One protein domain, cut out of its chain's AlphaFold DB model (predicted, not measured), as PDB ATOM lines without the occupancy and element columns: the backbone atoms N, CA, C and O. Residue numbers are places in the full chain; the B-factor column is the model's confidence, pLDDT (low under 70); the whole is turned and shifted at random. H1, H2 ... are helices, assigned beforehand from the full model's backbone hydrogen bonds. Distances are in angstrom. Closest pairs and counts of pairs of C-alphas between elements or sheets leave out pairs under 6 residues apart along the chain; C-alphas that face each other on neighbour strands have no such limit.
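AT A GLANCE: This is residues 112 to 209 of the 209 residues of the protein "Ubiquitin thioesterase otubain-like" of Zea mays (UniProt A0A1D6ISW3). A long helical hairpin of H2 and H3 forms one side of the domain, and three shorter helices gather on the H3 side of it. H1 and H3 come together at residues 126 and 182 and spread apart as a V, H5 packs on both where they have spread, on residues 115 to 119 of H1 and 167 to 174 of H3, about perpendicular to each, and H4 runs beside H1, with its centre farthest from the mean of the C-alphas; in the loop joining H2 to H3, residues 156 to 161 stick out. The printed part has 98 residues with five named helices, H1 to H5 in order along the chain, and no named strand, so its class is all helix. It is compact, with a radius of gyration of the C-alphas of 13.9 A, and only just elongated, spanning 41 by 27 by 20 A.

IN THESE COORDINATES: H1 is residues 113 to 126, 19.7 A from first to last C-alpha, and begins at C-alpha 113 at (270.258, 267.310, 189.911). H2, residues 132 to 151, measures 28.2 A. H3, residues 163 to 182, measures 28.1 A and ends at C-alpha 182 at (275.099, 269.138, 166.659). H4, residues 187 to 195, measures 12.3 A. H5, residues 197 to 208, measures 15.4 A and ends at C-alpha 208 at (276.420, 276.283, 188.939).

HOW THE PARTS SIT: H2 and H3 form a helical hairpin and touch at a shallow tilt of 8 degrees, opposite ways; their closest C-alphas, Ser 132 and Ala 182, are 5.2 A apart. H1 touches H3 with residues 123 to 126 alone, at a steep tilt of 44 degrees, the same way; the closest C-alphas, Leu 126 and Ala 182, are 6.5 A apart. H5 touches H3 and is only just about perpendicular to it at 72 degrees, with the C-alphas of Val 170 and Ile 203 closest at 6.1 A. H5 also touches H1, about perpendicular at 83 degrees, with the C-alphas of Tyr 115 and Val 204 closest at 6.0 A. H1 and H4 only just touch, with 3 pairs of C-alphas within 8 A, the closest being Glu 124 and Ala 187 at 6.4 A; their tilt is shallow, 25 degrees, opposite ways. H4 and H5 touch only at the corner, and only just, with 3 pairs of C-alphas within 8 A; the closest, Ser 194 and Ser 200, are 6.0 A apart. H2 and H4 are apart. In H1, H2, H3 and H4 every O i to N i+4 pair is within hydrogen-bond range; in H5 it is 6 of 8.

THE WHOLE: The two C-alphas farthest apart, those of Gln 130 and Ala 158, are 43.8 A apart. The printed part has no cut and ends at the chain's last residue, 209. The link from H2 to H3, 11 residues, is long, and its residues 156 to 161 stand free; the other links are tight. The mean pLDDT of the printed part is 86.9, and residues 196 to 201 are under 70.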
ATOM      1  N   SER A 112     273.230 268.672 192.597       83.94
ATOM      2  CA  SER A 112     273.407 269.134 191.209       83.94
ATOM      3  C   SER A 112     272.398 268.527 190.223       83.94
ATOM      4  O   SER A 112     272.616 268.532 189.009       83.94
ATOM      5  N   SER A 113     271.283 267.981 190.727       85.94
ATOM      6  CA  SER A 113     270.258 267.310 189.911       85.94
ATOM      7  C   SER A 113     269.611 268.245 188.894       85.94
ATOM      8  O   SER A 113     269.388 267.828 187.762       85.94
ATOM      9  N   PHE A 114     269.358 269.503 189.273       89.31
ATOM     10  CA  PHE A 114     268.801 270.517 188.378       89.31
ATOM     11  C   PHE A 114     269.722 270.777 187.182       89.31
ATOM     12  O   PHE A 114     269.297 270.627 186.041       89.31
ATOM     13  N   TYR A 115     270.995 271.090 187.436       89.62
ATOM     14  CA  TYR A 115     271.968 271.387 186.382       89.62
ATOM     15  C   TYR A 115     272.190 270.193 185.453       89.62
ATOM     16  O   TYR A 115     272.255 270.366 184.240       89.62
ATOM     17  N   ARG A 116     272.232 268.968 186.001       88.62
ATOM     18  CA  ARG A 116     272.300 267.747 185.185       88.62
ATOM     19  C   ARG A 116     271.056 267.546 184.329       88.62
ATOM     20  O   ARG A 116     271.194 267.227 183.153       88.62
ATOM     21  N   ALA A 117     269.863 267.745 184.893       90.81
ATOM     22  CA  ALA A 117     268.617 267.632 184.144       90.81
ATOM     23  C   ALA A 117     268.555 268.647 183.007       90.81
ATOM     24  O   ALA A 117     268.269 268.283 181.867       90.81
ATOM     25  N   PHE A 118     268.878 269.900 183.318       91.94
ATOM     26  CA  PHE A 118     268.918 270.985 182.354       91.94
ATOM     27  C   PHE A 118     269.898 270.674 181.223       91.94
ATOM     28  O   PHE A 118     269.477 270.584 180.074       91.94
ATOM     29  N   LEU A 119     271.168 270.413 181.548       91.19
ATOM     30  CA  LEU A 119     272.210 270.123 180.566       91.19
ATOM     31  C   LEU A 119     271.832 268.943 179.664       91.19
ATOM     32  O   LEU A 119     271.889 269.063 178.443       91.19
ATOM     33  N   PHE A 120     271.410 267.819 180.250       91.44
ATOM     34  CA  PHE A 120     271.064 266.633 179.471       91.44
ATOM     35  C   PHE A 120     269.867 266.889 178.550       91.44
ATOM     36  O   PHE A 120     269.939 266.598 177.360       91.44
ATOM     37  N   SER A 121     268.781 267.466 179.079       92.56
ATOM     38  CA  SER A 121     267.582 267.770 178.284       92.56
ATOM     39  C   SER A 121     267.867 268.769 177.160       92.56
ATOM     40  O   SER A 121     267.353 268.620 176.053       92.56
ATOM     41  N   TYR A 122     268.733 269.750 177.417       94.12
ATOM     42  CA  TYR A 122     269.145 270.730 176.427       94.12
ATOM     43  C   TYR A 122     269.935 270.076 175.293       94.12
ATOM     44  O   TYR A 122     269.607 270.284 174.130       94.12
ATOM     45  N   LEU A 123     270.929 269.239 175.615       93.25
ATOM     46  CA  LEU A 123     271.714 268.511 174.614       93.25
ATOM     47  C   LEU A 123     270.849 267.520 173.823       93.25
ATOM     48  O   LEU A 123     270.977 267.423 172.605       93.25
ATOM     49  N   GLU A 124     269.922 266.825 174.481       92.25
ATOM     50  CA  GLU A 124     269.005 265.909 173.798       92.25
ATOM     51  C   GLU A 124     268.093 266.652 172.804       92.25
ATOM     52  O   GLU A 124     267.822 266.148 171.715       92.25
ATOM     53  N   ASN A 125     267.640 267.861 173.151       93.19
ATOM     54  CA  ASN A 125     266.864 268.708 172.247       93.19
ATOM     55  C   ASN A 125     267.729 269.306 171.135       93.19
ATOM     56  O   ASN A 125     267.291 269.316 169.988       93.19
ATOM     57  N   LEU A 126     268.952 269.740 171.444       94.12
ATOM     58  CA  LEU A 126     269.905 270.275 170.471       94.12
ATOM     59  C   LEU A 126     270.151 269.285 169.326       94.12
ATOM     60  O   LEU A 126     270.110 269.680 168.164       94.12
ATOM     61  N   GLY A 127     270.321 267.997 169.640       91.62
ATOM     62  CA  GLY A 127     270.496 266.942 168.634       91.62
ATOM     63  C   GLY A 127     269.271 266.708 167.735       91.62
ATOM     64  O   GLY A 127     269.398 266.093 166.681       91.62
ATOM     65  N   LYS A 128     268.088 267.202 168.124       91.81
ATOM     66  CA  LYS A 128     266.832 267.105 167.354       91.81
ATOM     67  C   LYS A 128     266.511 268.387 166.570       91.81
ATOM     68  O   LYS A 128     265.572 268.395 165.775       91.81
ATOM     69  N   MET A 129     267.233 269.484 166.808       93.50
ATOM     70  CA  MET A 129     266.969 270.777 166.170       93.50
ATOM     71  C   MET A 129     267.465 270.804 164.722       93.50
ATOM     72  O   MET A 129     268.594 270.420 164.440       93.50
ATOM     73  N   GLN A 130     266.663 271.370 163.814       88.19
ATOM     74  CA  GLN A 130     267.077 271.591 162.419       88.19
ATOM     75  C   GLN A 130     268.212 272.624 162.297       88.19
ATOM     76  O   GLN A 130     269.055 272.518 161.417       88.19
ATOM     77  N   ALA A 131     268.250 273.612 163.199       91.81
ATOM     78  CA  ALA A 131     269.258 274.673 163.234       91.81
ATOM     79  C   ALA A 131     270.271 274.474 164.380       91.81
ATOM     80  O   ALA A 131     270.662 275.439 165.041       91.81
ATOM     81  N   SER A 132     270.681 273.227 164.638       92.75
ATOM     82  CA  SER A 132     271.565 272.862 165.758       92.75
ATOM     83  C   SER A 132     272.850 273.701 165.802       92.75
ATOM     84  O   SER A 132     273.204 274.220 166.854       92.75
ATOM     85  N   HIS A 133     273.508 273.928 164.661       94.38
ATOM     86  CA  HIS A 133     274.734 274.732 164.594       94.38
ATOM     87  C   HIS A 133     274.527 276.210 164.940       94.38
ATOM     88  O   HIS A 133     275.377 276.799 165.602       94.38
ATOM     89  N   ALA A 134     273.400 276.811 164.545       96.06
ATOM     90  CA  ALA A 134     273.094 278.188 164.925       96.06
ATOM     91  C   ALA A 134     272.887 278.303 166.444       96.06
ATOM     92  O   ALA A 134     273.360 279.254 167.069       96.06
ATOM     93  N   GLU A 135     272.240 277.302 167.048       96.81
ATOM     94  CA  GLU A 135     272.060 277.246 168.497       96.81
ATOM     95  C   GLU A 135     273.377 276.996 169.241       96.81
ATOM     96  O   GLU A 135     273.605 277.603 170.288       96.81
ATOM     97  N   VAL A 136     274.279 276.171 168.691       96.31
ATOM     98  CA  VAL A 136     275.641 276.014 169.227       96.31
ATOM     99  C   VAL A 136     276.377 277.348 169.220       96.31
ATOM    100  O   VAL A 136     276.902 277.737 170.260       96.31
ATOM    101  N   THR A 137     276.371 278.085 168.105       97.19
ATOM    102  CA  THR A 137     277.013 279.406 168.028       97.19
ATOM    103  C   THR A 137     276.454 280.352 169.091       97.19
ATOM    104  O   THR A 137     277.212 280.894 169.896       97.19
ATOM    105  N   ARG A 138     275.122 280.477 169.177       97.19
ATOM    106  CA  ARG A 138     274.452 281.334 170.169       97.19
ATOM    107  C   ARG A 138     274.811 280.942 171.607       97.19
ATOM    108  O   ARG A 138     275.039 281.808 172.458       97.19
ATOM    109  N   LEU A 139     274.844 279.643 171.899       95.81
ATOM    110  CA  LEU A 139     275.211 279.112 173.208       95.81
ATOM    111  C   LEU A 139     276.675 279.419 173.544       95.81
ATOM    112  O   LEU A 139     276.951 279.914 174.638       95.81
ATOM    113  N   MET A 140     277.600 279.184 172.614       96.25
ATOM    114  CA  MET A 140     279.028 279.423 172.837       96.25
ATOM    115  C   MET A 140     279.350 280.910 173.004       96.25
ATOM    116  O   MET A 140     280.178 281.258 173.846       96.25
ATOM    117  N   GLU A 141     278.632 281.806 172.326       96.81
ATOM    118  CA  GLU A 141     278.706 283.247 172.595       96.81
ATOM    119  C   GLU A 141     278.263 283.598 174.025       96.81
ATOM    120  O   GLU A 141     278.873 284.446 174.681       96.81
ATOM    121  N   CYS A 142     277.212 282.947 174.541       94.31
ATOM    122  CA  CYS A 142     276.785 283.133 175.931       94.31
ATOM    123  C   CYS A 142     277.860 282.647 176.909       94.31
ATOM    124  O   CYS A 142     278.195 283.364 177.853       94.31
ATOM    125  N   VAL A 143     278.427 281.465 176.657       93.69
ATOM    126  CA  VAL A 143     279.497 280.882 177.477       93.69
ATOM    127  C   VAL A 143     280.743 281.763 177.471       93.69
ATOM    128  O   VAL A 143     281.314 282.002 178.532       93.69
ATOM    129  N   ALA A 144     281.133 282.315 176.319       93.19
ATOM    130  CA  ALA A 144     282.271 283.223 176.211       93.19
ATOM    131  C   ALA A 144     282.081 284.488 177.065       93.19
ATOM    132  O   ALA A 144     282.988 284.866 177.812       93.19
ATOM    133  N   ARG A 145     280.884 285.095 177.032       92.62
ATOM    134  CA  ARG A 145     280.552 286.254 177.881       92.62
ATOM    135  C   ARG A 145     280.571 285.909 179.370       92.62
ATOM    136  O   ARG A 145     281.059 286.703 180.171       92.62
ATOM    137  N   SER A 146     280.040 284.749 179.757       90.56
ATOM    138  CA  SER A 146     280.074 284.302 181.156       90.56
ATOM    139  C   SER A 146     281.502 284.020 181.621       90.56
ATOM    140  O   SER A 146     281.887 284.474 182.694       90.56
ATOM    141  N   ARG A 147     282.324 283.368 180.786       89.81
ATOM    142  CA  ARG A 147     283.745 283.111 181.064       89.81
ATOM    143  C   ARG A 147     284.505 284.402 181.332       89.81
ATOM    144  O   ARG A 147     285.226 284.481 182.318       89.81
ATOM    145  N   GLU A 148     284.331 285.416 180.485       89.56
ATOM    146  CA  GLU A 148     284.988 286.712 180.677       89.56
ATOM    147  C   GLU A 148     284.617 287.338 182.028       89.56
ATOM    148  O   GLU A 148     285.490 287.836 182.741       89.56
ATOM    149  N   LYS A 149     283.339 287.265 182.419       89.44
ATOM    150  CA  LYS A 149     282.893 287.736 183.734       89.44
ATOM    151  C   LYS A 149     283.529 286.934 184.864       89.44
ATOM    152  O   LYS A 149     284.013 287.545 185.811       89.44
ATOM    153  N   PHE A 150     283.577 285.607 184.756       85.88
ATOM    154  CA  PHE A 150     284.194 284.756 185.772       85.88
ATOM    155  C   PHE A 150     285.690 285.020 185.918       85.88
ATOM    156  O   PHE A 150     286.156 285.147 187.042       85.88
ATOM    157  N   CYS A 151     286.443 285.195 184.831       83.62
ATOM    158  CA  CYS A 151     287.874 285.503 184.918       83.62
ATOM    159  C   CYS A 151     288.165 286.853 185.598       83.62
ATOM    160  O   CYS A 151     289.248 287.035 186.143       83.62
ATOM    161  N   ARG A 152     287.212 287.794 185.589       86.81
ATOM    162  CA  ARG A 152     287.342 289.097 186.265       86.81
ATOM    163  C   ARG A 152     287.008 289.050 187.758       86.81
ATOM    164  O   ARG A 152     287.250 290.033 188.453       86.81
ATOM    165  N   LEU A 153     286.423 287.957 188.255       87.19
ATOM    166  CA  LEU A 153     286.138 287.810 189.680       87.19
ATOM    167  C   LEU A 153     287.428 287.531 190.456       87.19
ATOM    168  O   LEU A 153     288.294 286.779 190.013       87.19
ATOM    169  N   HIS A 154     287.524 288.102 191.655       85.44
ATOM    170  CA  HIS A 154     288.590 287.781 192.598       85.44
ATOM    171  C   HIS A 154     288.300 286.436 193.266       85.44
ATOM    172  O   HIS A 154     287.677 286.366 194.327       85.44
ATOM    173  N   TRP A 155     288.721 285.357 192.610       83.00
ATOM    174  CA  TRP A 155     288.653 284.017 193.174       83.00
ATOM    175  C   TRP A 155     289.668 283.855 194.297       83.00
ATOM    176  O   TRP A 155     290.779 284.369 194.233       83.00
ATOM    177  N   ASN A 156     289.280 283.121 195.335       81.44
ATOM    178  CA  ASN A 156     290.207 282.740 196.385       81.44
ATOM    179  C   ASN A 156     291.059 281.552 195.901       81.44
ATOM    180  O   ASN A 156     290.515 280.560 195.404       81.44
ATOM    181  N   ASP A 157     292.376 281.652 196.087       75.44
ATOM    182  CA  ASP A 157     293.368 280.666 195.633       75.44
ATOM    183  C   ASP A 157     293.130 279.250 196.181       75.44
ATOM    184  O   ASP A 157     293.560 278.270 195.571       75.44
ATOM    185  N   ALA A 158     292.402 279.121 197.298       74.69
ATOM    186  CA  ALA A 158     291.992 277.834 197.856       74.69
ATOM    187  C   ALA A 158     290.996 277.069 196.962       74.69
ATOM    188  O   ALA A 158     290.874 275.851 197.098       74.69
ATOM    189  N   TYR A 159     290.278 277.763 196.071       70.12
ATOM    190  CA  TYR A 159     289.339 277.159 195.120       70.12
ATOM    191  C   TYR A 159     289.908 277.109 193.703       70.12
ATOM    192  O   TYR A 159     289.762 276.092 193.027       70.12
ATOM    193  N   PHE A 160     290.563 278.187 193.259       76.56
ATOM    194  CA  PHE A 160     291.107 278.287 191.908       76.56
ATOM    195  C   PHE A 160     292.487 278.939 191.926       76.56
ATOM    196  O   PHE A 160     292.596 280.155 192.012       76.56
ATOM    197  N   SER A 161     293.540 278.138 191.761       79.50
ATOM    198  CA  SER A 161     294.906 278.664 191.620       79.50
ATOM    199  C   SER A 161     295.151 279.307 190.248       79.50
ATOM    200  O   SER A 161     295.994 280.183 190.110       79.50
ATOM    201  N   ASN A 162     294.419 278.870 189.217       84.50
ATOM    202  CA  ASN A 162     294.399 279.500 187.897       84.50
ATOM    203  C   ASN A 162     292.978 279.418 187.304       84.50
ATOM    204  O   ASN A 162     292.661 278.456 186.593       84.50
ATOM    205  N   PRO A 163     292.106 280.395 187.619       83.62
ATOM    206  CA  PRO A 163     290.734 280.419 187.125       83.62
ATOM    207  C   PRO A 163     290.665 280.415 185.595       83.62
ATOM    208  O   PRO A 163     289.879 279.673 185.015       83.62
ATOM    209  N   GLU A 164     291.516 281.194 184.925       87.12
ATOM    210  CA  GLU A 164     291.494 281.334 183.467       87.12
ATOM    211  C   GLU A 164     291.776 280.005 182.754       87.12
ATOM    212  O   GLU A 164     291.017 279.609 181.863       87.12
ATOM    213  N   ALA A 165     292.815 279.280 183.177       87.69
ATOM    214  CA  ALA A 165     293.135 277.970 182.617       87.69
ATOM    215  C   ALA A 165     292.032 276.942 182.914       87.69
ATOM    216  O   ALA A 165     291.645 276.177 182.026       87.69
ATOM    217  N   PHE A 166     291.487 276.952 184.138       86.31
ATOM    218  CA  PHE A 166     290.398 276.055 184.524       86.31
ATOM    219  C   PHE A 166     289.152 276.277 183.660       86.31
ATOM    220  O   PHE A 166     288.664 275.336 183.030       86.31
ATOM    221  N   PHE A 167     288.657 277.516 183.581       87.00
ATOM    222  CA  PHE A 167     287.465 277.830 182.798       87.00
ATOM    223  C   PHE A 167     287.692 277.599 181.306       87.00
ATOM    224  O   PHE A 167     286.801 277.079 180.642       87.00
ATOM    225  N   SER A 168     288.877 277.908 180.775       90.31
ATOM    226  CA  SER A 168     289.198 277.632 179.368       90.31
ATOM    227  C   SER A 168     289.152 276.136 179.053       90.31
ATOM    228  O   SER A 168     288.567 275.744 178.043       90.31
ATOM    229  N   SER A 169     289.681 275.290 179.944       89.81
ATOM    230  CA  SER A 169     289.597 273.832 179.800       89.81
ATOM    231  C   SER A 169     288.147 273.334 179.843       89.81
ATOM    232  O   SER A 169     287.748 272.570 178.966       89.81
ATOM    233  N   VAL A 170     287.339 273.793 180.806       87.62
ATOM    234  CA  VAL A 170     285.929 273.370 180.919       87.62
ATOM    235  C   VAL A 170     285.098 273.845 179.724       87.62
ATOM    236  O   VAL A 170     284.270 273.091 179.215       87.62
ATOM    237  N   VAL A 171     285.331 275.068 179.237       91.88
ATOM    238  CA  VAL A 171     284.655 275.601 178.044       91.88
ATOM    239  C   VAL A 171     285.026 274.798 176.799       91.88
ATOM    240  O   VAL A 171     284.135 274.476 176.021       91.88
ATOM    241  N   SER A 172     286.296 274.413 176.635       91.94
ATOM    242  CA  SER A 172     286.723 273.567 175.514       91.94
ATOM    243  C   SER A 172     286.066 272.182 175.547       91.94
ATOM    244  O   SER A 172     285.644 271.684 174.505       91.94
ATOM    245  N   GLU A 173     285.953 271.561 176.724       90.38
ATOM    246  CA  GLU A 173     285.254 270.277 176.886       90.38
ATOM    247  C   GLU A 173     283.762 270.408 176.558       90.38
ATOM    248  O   GLU A 173     283.187 269.560 175.869       90.38
ATOM    249  N   PHE A 174     283.134 271.495 177.016       92.12
ATOM    250  CA  PHE A 174     281.737 271.781 176.716       92.12
ATOM    251  C   PHE A 174     281.507 272.014 175.221       92.12
ATOM    252  O   PHE A 174     280.573 271.445 174.656       92.12
ATOM    253  N   GLU A 175     282.386 272.773 174.566       94.19
ATOM    254  CA  GLU A 175     282.346 273.037 173.128       94.19
ATOM    255  C   GLU A 175     282.432 271.745 172.303       94.19
ATOM    256  O   GLU A 175     281.648 271.527 171.377       94.19
ATOM    257  N   GLN A 176     283.348 270.842 172.662       92.69
ATOM    258  CA  GLN A 176     283.467 269.538 172.006       92.69
ATOM    259  C   GLN A 176     282.191 268.701 172.162       92.69
ATOM    260  O   GLN A 176     281.763 268.035 171.212       92.69
ATOM    261  N   LEU A 177     281.563 268.742 173.342       92.00
ATOM    262  CA  LEU A 177     280.317 268.028 173.607       92.00
ATOM    263  C   LEU A 177     279.154 268.584 172.774       92.00
ATOM    264  O   LEU A 177     278.481 267.805 172.097       92.00
ATOM    265  N   VAL A 178     278.930 269.903 172.783       93.75
ATOM    266  CA  VAL A 178     277.822 270.520 172.029       93.75
ATOM    267  C   VAL A 178     278.001 270.349 170.521       93.75
ATOM    268  O   VAL A 178     277.033 270.035 169.833       93.75
ATOM    269  N   ASN A 179     279.235 270.449 170.014       94.62
ATOM    270  CA  ASN A 179     279.530 270.205 168.602       94.62
ATOM    271  C   ASN A 179     279.329 268.736 168.225       94.62
ATOM    272  O   ASN A 179     278.758 268.455 167.176       94.62
ATOM    273  N   SER A 180     279.734 267.791 169.082       93.38
ATOM    274  CA  SER A 180     279.455 266.366 168.849       93.38
ATOM    275  C   SER A 180     277.952 266.123 168.691       93.38
ATOM    276  O   SER A 180     277.534 265.426 167.770       93.38
ATOM    277  N   VAL A 181     277.139 266.726 169.564       93.75
ATOM    278  CA  VAL A 181     275.673 266.631 169.515       93.75
ATOM    279  C   VAL A 181     275.104 267.268 168.249       93.75
ATOM    280  O   VAL A 181     274.306 266.627 167.569       93.75
ATOM    281  N   ALA A 182     275.544 268.474 167.885       93.94
ATOM    282  CA  ALA A 182     275.099 269.138 166.659       93.94
ATOM    283  C   ALA A 182     275.471 268.357 165.386       93.94
ATOM    284  O   ALA A 182     274.693 268.351 164.436       93.94
ATOM    285  N   ASN A 183     276.596 267.634 165.409       93.94
ATOM    286  CA  ASN A 183     277.065 266.756 164.332       93.94
ATOM    287  C   ASN A 183     276.385 265.369 164.310       93.94
ATOM    288  O   ASN A 183     276.826 264.485 163.577       93.94
ATOM    289  N   GLY A 184     275.329 265.152 165.102       91.00
ATOM    290  CA  GLY A 184     274.525 263.927 165.050       91.00
ATOM    291  C   GLY A 184     274.914 262.838 166.053       91.00
ATOM    292  O   GLY A 184     274.625 261.664 165.814       91.00
ATOM    293  N   LEU A 185     275.541 263.186 167.185       90.25
ATOM    294  CA  LEU A 185     275.672 262.249 168.309       90.25
ATOM    295  C   LEU A 185     274.281 261.738 168.710       90.25
ATOM    296  O   LEU A 185     273.416 262.516 169.112       90.25
ATOM    297  N   ASN A 186     274.061 260.427 168.617       87.31
ATOM    298  CA  ASN A 186     272.769 259.846 168.964       87.31
ATOM    299  C   ASN A 186     272.493 259.917 170.482       87.31
ATOM    300  O   ASN A 186     273.405 260.037 171.306       87.31
ATOM    301  N   ALA A 187     271.213 259.827 170.851       85.75
ATOM    302  CA  ALA A 187     270.765 259.970 172.235       85.75
ATOM    303  C   ALA A 187     271.328 258.889 173.180       85.75
ATOM    304  O   ALA A 187     271.594 259.179 174.347       85.75
ATOM    305  N   ASP A 188     271.560 257.670 172.684       87.62
ATOM    306  CA  ASP A 188     272.125 256.573 173.478       87.62
ATOM    307  C   ASP A 188     273.594 256.818 173.827       87.62
ATOM    308  O   ASP A 188     274.035 256.542 174.942       87.62
ATOM    309  N   GLU A 189     274.358 257.366 172.889       88.50
ATOM    310  CA  GLU A 189     275.757 257.716 173.092       88.50
ATOM    311  C   GLU A 189     275.888 258.935 174.010       88.50
ATOM    312  O   GLU A 189     276.696 258.926 174.942       88.50
ATOM    313  N   LEU A 190     275.029 259.946 173.833       88.88
ATOM    314  CA  LEU A 190     274.917 261.062 174.774       88.88
ATOM    315  C   LEU A 190     274.586 260.560 176.190       88.88
ATOM    316  O   LEU A 190     275.196 261.007 177.166       88.88
ATOM    317  N   TYR A 191     273.662 259.604 176.311       88.75
ATOM    318  CA  TYR A 191     273.319 258.963 177.579       88.75
ATOM    319  C   TYR A 191     274.521 258.246 178.200       88.75
ATOM    320  O   TYR A 191     274.846 258.525 179.354       88.75
ATOM    321  N   LYS A 192     275.225 257.393 177.446       87.00
ATOM    322  CA  LYS A 192     276.422 256.679 177.927       87.00
ATOM    323  C   LYS A 192     277.509 257.635 178.407       87.00
ATOM    324  O   LYS A 192     278.043 257.443 179.496       87.00
ATOM    325  N   ARG A 193     277.786 258.706 177.655       82.88
ATOM    326  CA  ARG A 193     278.736 259.751 178.075       82.88
ATOM    327  C   ARG A 193     278.292 260.446 179.364       82.88
ATOM    328  O   ARG A 193     279.119 260.712 180.231       82.88
ATOM    329  N   SER A 194     276.988 260.665 179.523       81.94
ATOM    330  CA  SER A 194     276.396 261.305 180.707       81.94
ATOM    331  C   SER A 194     276.338 260.395 181.943       81.94
ATOM    332  O   SER A 194     276.105 260.880 183.052       81.94
ATOM    333  N   LEU A 195     276.555 259.081 181.791       77.62
ATOM    334  CA  LEU A 195     276.677 258.157 182.925       77.62
ATOM    335  C   LEU A 195     277.980 258.368 183.698       77.62
ATOM    336  O   LEU A 195     278.008 258.155 184.912       77.62
ATOM    337  N   HIS A 196     279.047 258.785 183.010       67.00
ATOM    338  CA  HIS A 196     280.344 259.018 183.625       67.00
ATOM    339  C   HIS A 196     280.391 260.409 184.269       67.00
ATOM    340  O   HIS A 196     280.272 261.453 183.625       67.00
ATOM    341  N   GLU A 197     280.561 260.408 185.591       59.91
ATOM    342  CA  GLU A 197     280.473 261.595 186.437       59.91
ATOM    343  C   GLU A 197     281.560 262.635 186.138       59.91
ATOM    344  O   GLU A 197     281.312 263.819 186.318       59.91
ATOM    345  N   ILE A 198     282.740 262.231 185.665       53.53
ATOM    346  CA  ILE A 198     283.912 263.120 185.580       53.53
ATOM    347  C   ILE A 198     283.692 264.246 184.560       53.53
ATOM    348  O   ILE A 198     283.794 265.420 184.912       53.53
ATOM    349  N   THR A 199     283.316 263.908 183.325       56.88
ATOM    350  CA  THR A 199     283.052 264.899 182.267       56.88
ATOM    351  C   THR A 199     281.782 265.697 182.562       56.88
ATOM    352  O   THR A 199     281.761 266.920 182.439       56.88
ATOM    353  N   SER A 200     280.737 265.020 183.048       62.81
ATOM    354  CA  SER A 200     279.469 265.670 183.389       62.81
ATOM    355  C   SER A 200     279.617 266.653 184.552       62.81
ATOM    356  O   SER A 200     279.010 267.715 184.527       62.81
ATOM    357  N   SER A 201     280.435 266.346 185.563       69.38
ATOM    358  CA  SER A 201     280.559 267.188 186.762       69.38
ATOM    359  C   SER A 201     281.322 268.475 186.490       69.38
ATOM    360  O   SER A 201     280.907 269.524 186.970       69.38
ATOM    361  N   ARG A 202     282.393 268.427 185.687       77.88
ATOM    362  CA  ARG A 202     283.161 269.624 185.306       77.88
ATOM    363  C   ARG A 202     282.319 270.606 184.500       77.88
ATOM    364  O   ARG A 202     282.309 271.791 184.812       77.88
ATOM    365  N   ILE A 203     281.548 270.100 183.542       82.06
ATOM    366  CA  ILE A 203     280.616 270.921 182.766       82.06
ATOM    367  C   ILE A 203     279.471 271.424 183.651       82.06
ATOM    368  O   ILE A 203     279.106 272.587 183.558       82.06
ATOM    369  N   VAL A 204     278.939 270.606 184.564       82.69
ATOM    370  CA  VAL A 204     277.918 271.046 185.532       82.69
ATOM    371  C   VAL A 204     278.407 272.219 186.386       82.69
ATOM    372  O   VAL A 204     277.611 273.119 186.649       82.69
ATOM    373  N   TYR A 205     279.695 272.271 186.751       78.88
ATOM    374  CA  TYR A 205     280.249 273.420 187.474       78.88
ATOM    375  C   TYR A 205     280.124 274.736 186.696       78.88
ATOM    376  O   TYR A 205     279.897 275.771 187.317       78.88
ATOM    377  N   LEU A 206     280.196 274.704 185.359       80.25
ATOM    378  CA  LEU A 206     279.979 275.884 184.511       80.25
ATOM    379  C   LEU A 206     278.567 276.468 184.693       80.25
ATOM    380  O   LEU A 206     278.394 277.677 184.614       80.25
ATOM    381  N   PHE A 207     277.565 275.615 184.923       79.94
ATOM    382  CA  PHE A 207     276.169 276.033 185.100       79.94
ATOM    383  C   PHE A 207     275.825 276.407 186.546       79.94
ATOM    384  O   PHE A 207     274.795 277.038 186.774       79.94
ATOM    385  N   SER A 208     276.640 275.986 187.518       78.50
ATOM    386  CA  SER A 208     276.420 276.283 188.939       78.50
ATOM    387  C   SER A 208     277.113 277.554 189.431       78.50
ATOM    388  O   SER A 208     276.819 277.993 190.542       78.50
ATOM    389  N   MET A 209     278.063 278.079 188.653       72.25
ATOM    390  CA  MET A 209     278.752 279.347 188.913       72.25
ATOM    391  C   MET A 209     277.994 280.515 188.290       72.25
ATOM    392  O   MET A 209     278.046 281.611 188.888       72.25
TER     393      MET A 209